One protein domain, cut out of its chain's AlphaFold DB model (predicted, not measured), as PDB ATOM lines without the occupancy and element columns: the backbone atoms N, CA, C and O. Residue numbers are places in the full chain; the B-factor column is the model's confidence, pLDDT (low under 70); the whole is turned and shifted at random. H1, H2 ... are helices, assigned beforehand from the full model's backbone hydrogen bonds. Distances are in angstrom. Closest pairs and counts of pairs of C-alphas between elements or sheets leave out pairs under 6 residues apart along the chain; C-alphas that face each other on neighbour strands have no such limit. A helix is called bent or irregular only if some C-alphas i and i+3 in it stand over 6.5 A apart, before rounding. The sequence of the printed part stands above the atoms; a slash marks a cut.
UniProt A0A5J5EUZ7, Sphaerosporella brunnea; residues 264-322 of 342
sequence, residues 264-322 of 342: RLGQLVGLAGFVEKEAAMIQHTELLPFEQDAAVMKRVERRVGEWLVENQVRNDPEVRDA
ATOM      1  N   ARG A 264      -8.746  10.104  24.224       87.88
ATOM      2  CA  ARG A 264      -8.040   9.694  22.998       87.88
ATOM      3  C   ARG A 264      -8.054   8.179  22.798       87.88
ATOM      4  O   ARG A 264      -8.251   7.729  21.675       87.88
ATOM      5  N   LEU A 265      -7.884   7.389  23.858       92.94
ATOM      6  CA  LEU A 265      -7.984   5.929  23.788       92.94
ATOM      7  C   LEU A 265      -9.400   5.488  23.408       92.94
ATOM      8  O   LEU A 265      -9.551   4.634  22.542       92.94
ATOM      9  N   GLY A 266     -10.430   6.118  23.974       91.69
ATOM     10  CA  GLY A 266     -11.823   5.871  23.597       91.69
ATOM     11  C   GLY A 266     -12.094   6.176  22.122       91.69
ATOM     12  O   GLY A 266     -12.738   5.384  21.438       91.69
ATOM     13  N   GLN A 267     -11.541   7.277  21.601       92.62
ATOM     14  CA  GLN A 267     -11.605   7.591  20.170       92.62
ATOM     15  C   GLN A 267     -10.900   6.532  19.314       92.62
ATOM     16  O   GLN A 267     -11.460   6.103  18.309       92.62
ATOM     17  N   LEU A 268      -9.710   6.071  19.712       93.94
ATOM     18  CA  LEU A 268      -8.974   5.030  18.986       93.94
ATOM     19  C   LEU A 268      -9.705   3.684  18.988       93.94
ATOM     20  O   LEU A 268      -9.769   3.038  17.948       93.94
ATOM     21  N   VAL A 269     -10.293   3.282  20.116       95.62
ATOM     22  CA  VAL A 269     -11.112   2.063  20.206       95.62
ATOM     23  C   VAL A 269     -12.357   2.185  19.326       95.62
ATOM     24  O   VAL A 269     -12.701   1.245  18.614       95.62
ATOM     25  N   GLY A 270     -13.003   3.355  19.316       93.31
ATOM     26  CA  GLY A 270     -14.136   3.627  18.432       93.31
ATOM     27  C   GLY A 270     -13.768   3.540  16.949       93.31
ATOM     28  O   GLY A 270     -14.493   2.917  16.175       93.31
ATOM     29  N   LEU A 271     -12.623   4.107  16.558       95.56
ATOM     30  CA  LEU A 271     -12.112   4.030  15.187       95.56
ATOM     31  C   LEU A 271     -11.718   2.601  14.803       95.56
ATOM     32  O   LEU A 271     -12.057   2.159  13.712       95.56
ATOM     33  N   ALA A 272     -11.060   1.858  15.696       94.38
ATOM     34  CA  ALA A 272     -10.722   0.456  15.460       94.38
ATOM     35  C   ALA A 272     -11.984  -0.395  15.245       94.38
ATOM     36  O   ALA A 272     -12.063  -1.131  14.267       94.38
ATOM     37  N   GLY A 273     -13.006  -0.223  16.091       93.75
ATOM     38  CA  GLY A 273     -14.285  -0.918  15.932       93.75
ATOM     39  C   GLY A 273     -15.058  -0.498  14.677       93.75
ATOM     40  O   GLY A 273     -15.807  -1.296  14.120       93.75
ATOM     41  N   PHE A 274     -14.885   0.739  14.204       94.69
ATOM     42  CA  PHE A 274     -15.436   1.178  12.922       94.69
ATOM     43  C   PHE A 274     -14.739   0.485  11.744       94.69
ATOM     44  O   PHE A 274     -15.415  -0.088  10.895       94.69
ATOM     45  N   VAL A 275     -13.403   0.467  11.736       95.19
ATOM     46  CA  VAL A 275     -12.605  -0.214  10.703       95.19
ATOM     47  C   VAL A 275     -12.911  -1.713  10.666       95.19
ATOM     48  O   VAL A 275     -13.043  -2.284   9.590       95.19
ATOM     49  N   GLU A 276     -13.077  -2.350  11.826       95.00
ATOM     50  CA  GLU A 276     -13.446  -3.767  11.912       95.00
ATOM     51  C   GLU A 276     -14.830  -4.040  11.298       95.00
ATOM     52  O   GLU A 276     -15.000  -5.002  10.549       95.00
ATOM     53  N   LYS A 277     -15.809  -3.158  11.539       93.12
ATOM     54  CA  LYS A 277     -17.141  -3.252  10.921       93.12
ATOM     55  C   LYS A 277     -17.105  -3.036   9.412       93.12
ATOM     56  O   LYS A 277     -17.770  -3.777   8.692       93.12
ATOM     57  N   GLU A 278     -16.347  -2.052   8.928       93.94
ATOM     58  CA  GLU A 278     -16.175  -1.843   7.487       93.94
ATOM     59  C   GLU A 278     -15.496  -3.046   6.828       93.94
ATOM     60  O   GLU A 278     -15.976  -3.521   5.802       93.94
ATOM     61  N   ALA A 279     -14.444  -3.594   7.440       91.69
ATOM     62  CA  ALA A 279     -13.758  -4.778   6.935       91.69
ATOM     63  C   ALA A 279     -14.698  -5.992   6.852       91.69
ATOM     64  O   ALA A 279     -14.746  -6.660   5.820       91.69
ATOM     65  N   ALA A 280     -15.498  -6.239   7.896       88.31
ATOM     66  CA  ALA A 280     -16.492  -7.309   7.895       88.31
ATOM     67  C   ALA A 280     -17.567  -7.100   6.817       88.31
ATOM     68  O   ALA A 280     -17.983  -8.052   6.159       88.31
ATOM     69  N   MET A 281     -18.000  -5.855   6.602       90.56
ATOM     70  CA  MET A 281     -18.994  -5.529   5.583       90.56
ATOM     71  C   MET A 281     -18.445  -5.680   4.162       90.56
ATOM     72  O   MET A 281     -19.143  -6.215   3.299       90.56
ATOM     73  N   ILE A 282     -17.202  -5.263   3.911       91.06
ATOM     74  CA  ILE A 282     -16.516  -5.479   2.630       91.06
ATOM     75  C   ILE A 282     -16.374  -6.975   2.378       91.06
ATOM     76  O   ILE A 282     -16.814  -7.452   1.337       91.06
ATOM     77  N   GLN A 283     -15.861  -7.724   3.357       85.38
ATOM     78  CA  GLN A 283     -15.720  -9.173   3.255       85.38
ATOM     79  C   GLN A 283     -17.061  -9.840   2.936       85.38
ATOM     80  O   GLN A 283     -17.141 -10.669   2.037       85.38
ATOM     81  N   HIS A 284     -18.131  -9.460   3.635       83.88
ATOM     82  CA  HIS A 284     -19.468  -9.970   3.353       83.88
ATOM     83  C   HIS A 284     -19.903  -9.640   1.919       83.88
ATOM     84  O   HIS A 284     -20.356 -10.518   1.194       83.88
ATOM     85  N   THR A 285     -19.720  -8.390   1.485       88.06
ATOM     86  CA  THR A 285     -20.096  -7.921   0.141       88.06
ATOM     87  C   THR A 285     -19.336  -8.657  -0.963       88.06
ATOM     88  O   THR A 285     -19.925  -9.018  -1.979       88.06
ATOM     89  N   GLU A 286     -18.047  -8.925  -0.761       84.75
ATOM     90  CA  GLU A 286     -17.215  -9.689  -1.695       84.75
ATOM     91  C   GLU A 286     -17.591 -11.178  -1.746       84.75
ATOM     92  O   GLU A 286     -17.379 -11.830  -2.771       84.75
ATOM     93  N   LEU A 287     -18.172 -11.718  -0.670       84.25
ATOM     94  CA  LEU A 287     -18.603 -13.114  -0.585       84.25
ATOM     95  C   LEU A 287     -20.031 -13.357  -1.094       84.25
ATOM     96  O   LEU A 287     -20.332 -14.484  -1.485       84.25
ATOM     97  N   LEU A 288     -20.871 -12.317  -1.191       82.38
ATOM     98  CA  LEU A 288     -22.230 -12.381  -1.759       82.38
ATOM     99  C   LEU A 288     -22.353 -13.199  -3.066       82.38
ATOM    100  O   LEU A 288     -23.249 -14.038  -3.149       82.38
ATOM    101  N   PRO A 289     -21.500 -13.017  -4.100       82.62
ATOM    102  CA  PRO A 289     -21.623 -13.784  -5.344       82.62
ATOM    103  C   PRO A 289     -21.310 -15.279  -5.186       82.62
ATOM    104  O   PRO A 289     -21.656 -16.065  -6.064       82.62
ATOM    105  N   PHE A 290     -20.662 -15.685  -4.091       78.69
ATOM    106  CA  PHE A 290     -20.273 -17.069  -3.833       78.69
ATOM    107  C   PHE A 290     -21.224 -17.793  -2.872       78.69
ATOM    108  O   PHE A 290     -21.191 -19.020  -2.821       78.69
ATOM    109  N   GLU A 291     -22.109 -17.079  -2.164       71.88
ATOM    110  CA  GLU A 291     -23.064 -17.670  -1.209       71.88
ATOM    111  C   GLU A 291     -24.022 -18.689  -1.845       71.88
ATOM    112  O   GLU A 291     -24.453 -19.630  -1.180       71.88
ATOM    113  N   GLN A 292     -24.345 -18.535  -3.132       76.31
ATOM    114  CA  GLN A 292     -25.269 -19.431  -3.838       76.31
ATOM    115  C   GLN A 292     -24.656 -20.816  -4.115       76.31
ATOM    116  O   GLN A 292     -25.383 -21.806  -4.201       76.31
ATOM    117  N   ASP A 293     -23.322 -20.907  -4.176       83.88
ATOM    118  CA  ASP A 293     -22.584 -22.128  -4.496       83.88
ATOM    119  C   ASP A 293     -21.827 -22.663  -3.269       83.88
ATOM    120  O   ASP A 293     -20.638 -22.397  -3.055       83.88
ATOM    121  N   ALA A 294     -22.485 -23.526  -2.491       77.81
ATOM    122  CA  ALA A 294     -21.923 -24.115  -1.266       77.81
ATOM    123  C   ALA A 294     -20.558 -24.818  -1.469       77.81
ATOM    124  O   ALA A 294     -19.710 -24.846  -0.573       77.81
ATOM    125  N   ALA A 295     -20.307 -25.373  -2.660       82.25
ATOM    126  CA  ALA A 295     -19.033 -26.011  -2.995       82.25
ATOM    127  C   ALA A 295     -17.882 -25.006  -3.198       82.25
ATOM    128  O   ALA A 295     -16.723 -25.342  -2.942       82.25
ATOM    129  N   VAL A 296     -18.177 -23.787  -3.664       83.88
ATOM    130  CA  VAL A 296     -17.184 -22.720  -3.855       83.88
ATOM    131  C   VAL A 296     -16.818 -22.111  -2.506       83.88
ATOM    132  O   VAL A 296     -15.627 -22.006  -2.211       83.88
ATOM    133  N   MET A 297     -17.807 -21.836  -1.650       81.69
ATOM    134  CA  MET A 297     -17.583 -21.316  -0.295       81.69
ATOM    135  C   MET A 297     -16.656 -22.211   0.525       81.69
ATOM    136  O   MET A 297     -15.655 -21.742   1.059       81.69
ATOM    137  N   LYS A 298     -16.885 -23.529   0.507       84.06
ATOM    138  CA  LYS A 298     -16.028 -24.492   1.214       84.06
ATOM    139  C   LYS A 298     -14.568 -24.480   0.730       84.06
ATOM    140  O   LYS A 298     -13.650 -24.769   1.497       84.06
ATOM    141  N   ARG A 299     -14.323 -24.161  -0.550       86.44
ATOM    142  CA  ARG A 299     -12.958 -24.000  -1.087       86.44
ATOM    143  C   ARG A 299     -12.327 -22.682  -0.652       86.44
ATOM    144  O   ARG A 299     -11.138 -22.679  -0.341       86.44
ATOM    145  N   VAL A 300     -13.102 -21.598  -0.639       84.38
ATOM    146  CA  VAL A 300     -12.651 -20.287  -0.156       84.38
ATOM    147  C   VAL A 300     -12.271 -20.382   1.319       84.38
ATOM    148  O   VAL A 300     -11.141 -20.052   1.656       84.38
ATOM    149  N   GLU A 301     -13.130 -20.945   2.168       84.00
ATOM    150  CA  GLU A 301     -12.850 -21.161   3.596       84.00
ATOM    151  C   GLU A 301     -11.571 -21.968   3.821       84.00
ATOM    152  O   GLU A 301     -10.707 -21.573   4.605       84.00
ATOM    153  N   ARG A 302     -11.403 -23.076   3.087       89.06
ATOM    154  CA  ARG A 302     -10.194 -23.899   3.180       89.06
ATOM    155  C   ARG A 302      -8.940 -23.110   2.802       89.06
ATOM    156  O   ARG A 302      -7.948 -23.179   3.520       89.06
ATOM    157  N   ARG A 303      -8.978 -22.356   1.700       88.06
ATOM    158  CA  ARG A 303      -7.826 -21.576   1.226       88.06
ATOM    159  C   ARG A 303      -7.523 -20.380   2.130       88.06
ATOM    160  O   ARG A 303      -6.356 -20.068   2.327       88.06
ATOM    161  N   VAL A 304      -8.543 -19.744   2.706       85.44
ATOM    162  CA  VAL A 304      -8.383 -18.695   3.724       85.44
ATOM    163  C   VAL A 304      -7.752 -19.275   4.990       85.44
ATOM    164  O   VAL A 304      -6.837 -18.667   5.535       85.44
ATOM    165  N   GLY A 305      -8.168 -20.469   5.421       86.56
ATOM    166  CA  GLY A 305      -7.548 -21.183   6.539       86.56
ATOM    167  C   GLY A 305      -6.078 -21.525   6.280       86.56
ATOM    168  O   GLY A 305      -5.224 -21.237   7.115       86.56
ATOM    169  N   GLU A 306      -5.766 -22.072   5.104       90.94
ATOM    170  CA  GLU A 306      -4.386 -22.347   4.675       90.94
ATOM    171  C   GLU A 306      -3.546 -21.054   4.639       90.94
ATOM    172  O   GLU A 306      -2.437 -21.022   5.173       90.94
ATOM    173  N   TRP A 307      -4.100 -19.962   4.101       90.00
ATOM    174  CA  TRP A 307      -3.443 -18.656   4.047       90.00
ATOM    175  C   TRP A 307      -3.227 -18.029   5.432       90.00
ATOM    176  O   TRP A 307      -2.178 -17.439   5.672       90.00
ATOM    177  N   LEU A 308      -4.185 -18.152   6.356       89.12
ATOM    178  CA  LEU A 308      -4.060 -17.661   7.734       89.12
ATOM    179  C   LEU A 308      -2.910 -18.356   8.459       89.12
ATOM    180  O   LEU A 308      -2.081 -17.685   9.073       89.12
ATOM    181  N   VAL A 309      -2.833 -19.681   8.338       88.81
ATOM    182  CA  VAL A 309      -1.737 -20.474   8.903       88.81
ATOM    183  C   VAL A 309      -0.408 -20.066   8.271       88.81
ATOM    184  O   VAL A 309       0.553 -19.809   8.992       88.81
ATOM    185  N   GLU A 310      -0.347 -19.929   6.945       88.25
ATOM    186  CA  GLU A 310       0.872 -19.500   6.252       88.25
ATOM    187  C   GLU A 310       1.306 -18.093   6.678       88.25
ATOM    188  O   GLU A 310       2.483 -17.852   6.942       88.25
ATOM    189  N   ASN A 311       0.367 -17.155   6.786       90.06
ATOM    190  CA  ASN A 311       0.653 -15.785   7.189       90.06
ATOM    191  C   ASN A 311       1.087 -15.712   8.658       90.06
ATOM    192  O   ASN A 311       1.988 -14.943   8.978       90.06
ATOM    193  N   GLN A 312       0.494 -16.515   9.544       87.38
ATOM    194  CA  GLN A 312       0.905 -16.596  10.944       87.38
ATOM    195  C   GLN A 312       2.328 -17.150  11.063       87.38
ATOM    196  O   GLN A 312       3.186 -16.476  11.626       87.38
ATOM    197  N   VAL A 313       2.613 -18.275  10.400       86.81
ATOM    198  CA  VAL A 313       3.960 -18.865  10.332       86.81
ATOM    199  C   VAL A 313       4.965 -17.889   9.712       86.81
ATOM    200  O   VAL A 313       6.099 -17.786  10.163       86.81
ATOM    201  N   ARG A 314       4.572 -17.121   8.691       81.75
ATOM    202  CA  ARG A 314       5.441 -16.113   8.067       81.75
ATOM    203  C   ARG A 314       5.663 -14.889   8.954       81.75
ATOM    204  O   ARG A 314       6.687 -14.225   8.806       81.75
ATOM    205  N   ASN A 315       4.708 -14.550   9.816       81.94
ATOM    206  CA  ASN A 315       4.814 -13.416  10.729       81.94
ATOM    207  C   ASN A 315       5.493 -13.780  12.054       81.94
ATOM    208  O   ASN A 315       5.919 -12.856  12.751       81.94
ATOM    209  N   ASP A 316       5.655 -15.072  12.361       89.81
ATOM    210  CA  ASP A 316       6.394 -15.528  13.535       89.81
ATOM    211  C   ASP A 316       7.837 -14.996  13.521       89.81
ATOM    212  O   ASP A 316       8.553 -15.136  12.519       89.81
ATOM    213  N   PRO A 317       8.299 -14.376  14.622       86.50
ATOM    214  CA  PRO A 317       9.591 -13.695  14.664       86.50
ATOM    215  C   PRO A 317      10.762 -14.651  14.408       86.50
ATOM    216  O   PRO A 317      11.697 -14.287  13.700       86.50
ATOM    217  N   GLU A 318      10.681 -15.897  14.885       86.69
ATOM    218  CA  GLU A 318      11.708 -16.920  14.651       86.69
ATOM    219  C   GLU A 318      11.819 -17.310  13.173       86.69
ATOM    220  O   GLU A 318      12.923 -17.436  12.635       86.69
ATOM    221  N   VAL A 319      10.679 -17.448  12.490       84.31
ATOM    222  CA  VAL A 319      10.628 -17.777  11.063       84.31
ATOM    223  C   VAL A 319      11.116 -16.592  10.235       84.31
ATOM    224  O   VAL A 319      11.914 -16.787   9.321       84.31
ATOM    225  N   ARG A 320      10.727 -15.355  10.575       84.06
ATOM    226  CA  ARG A 320      11.229 -14.139   9.905       84.06
ATOM    227  C   ARG A 320      12.734 -13.982  10.054       84.06
ATOM    228  O   ARG A 320      13.405 -13.687   9.066       84.06
ATOM    229  N   ASP A 321      13.270 -14.224  11.245       85.69
ATOM    230  CA  ASP A 321      14.707 -14.145  11.507       85.69
ATOM    231  C   ASP A 321      15.479 -15.256  10.791       85.69
ATOM    232  O   ASP A 321      16.541 -15.003  10.213       85.69
ATOM    233  N   ALA A 322      14.956 -16.483  10.778       83.44
ATOM    234  CA  ALA A 322      15.553 -17.597  10.049       83.44
ATOM    235  C   ALA A 322      15.544 -17.354   8.532       83.44
ATOM    236  O   ALA A 322      16.567 -17.547   7.866       83.44
TER     237      ALA A 322
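Overview. This is residues 264 to 322 of the 342 residues of a protein of Sphaerosporella brunnea (UniProt A0A5J5EUZ7). Two long helices, H1 and H2, form an open V: they come together near the end of H1 and the beginning of H2, and the space between their arms is empty. The short helix H3 turns off sharply at the far end of H2, like a small foot on that arm. The printed part has 59 residues with three named helices, in the order H1, H2, H3, and no named strand; its class is all helix. The whole is extended, with a radius of gyration of the C-alphas of 16.3 A, and its outline is flat, with spans of 44 by 37 by 10 A.

Along the chain. Find C-alpha 264 at (-8.040, 9.694, 22.998); here H1 begins, and it runs through residues 264 to 290, 39.8 A from first to last C-alpha. It is the longest helix, with 27 residues. Look near its end for an irregular place, where C-alphas 286 and 289 are 7.0 A apart against about 5 A in a regular helix; the line of H1 is a rough one. Next find C-alpha 294 at (-21.923, -24.115, -1.266), where H2 begins; it covers residues 294 to 315 and measures 31.2 A. After Asp 316 comes H3, residues 317 to 322, which ends at C-alpha 322 at (15.553, -17.597, 10.049).

Arrangement. Start at the tight link of 3 residues that joins H1 to H2. The two helices are close but not clearly touching, with 2 pairs of C-alphas within 8 A; the closest C-alphas are those of Phe 290 and Met 297, 6.1 A apart. They run opposite ways at a steep tilt of 40 degrees, and their centres are 19.9 A apart. Follow H2 to its end, where a tight link of 1 residue leads to H3. H2 and H3 are close but not clearly touching; their closest C-alphas are those of Arg 314 and Arg 320, 6.4 A apart. Their lines are about perpendicular, at 74 degrees. H1 and H3 are apart. In the backbone of H3 every O i to N i+4 pair is within hydrogen-bond range; in H1 it is 21 of 23 pairs and in H2 17 of 18.

Size, cuts and confidence. The two C-alphas farthest apart are those of Arg 264 and Ala 295, at 45.5 A, while the first and last printed C-alphas are 38.3 A apart. Residues 264 to 286, 291 to 296 and 301 to 322 stand free. The printed part has no cut, and both of its links are tight. The mean pLDDT of the printed part is 87.4, and no printed residue is under 70.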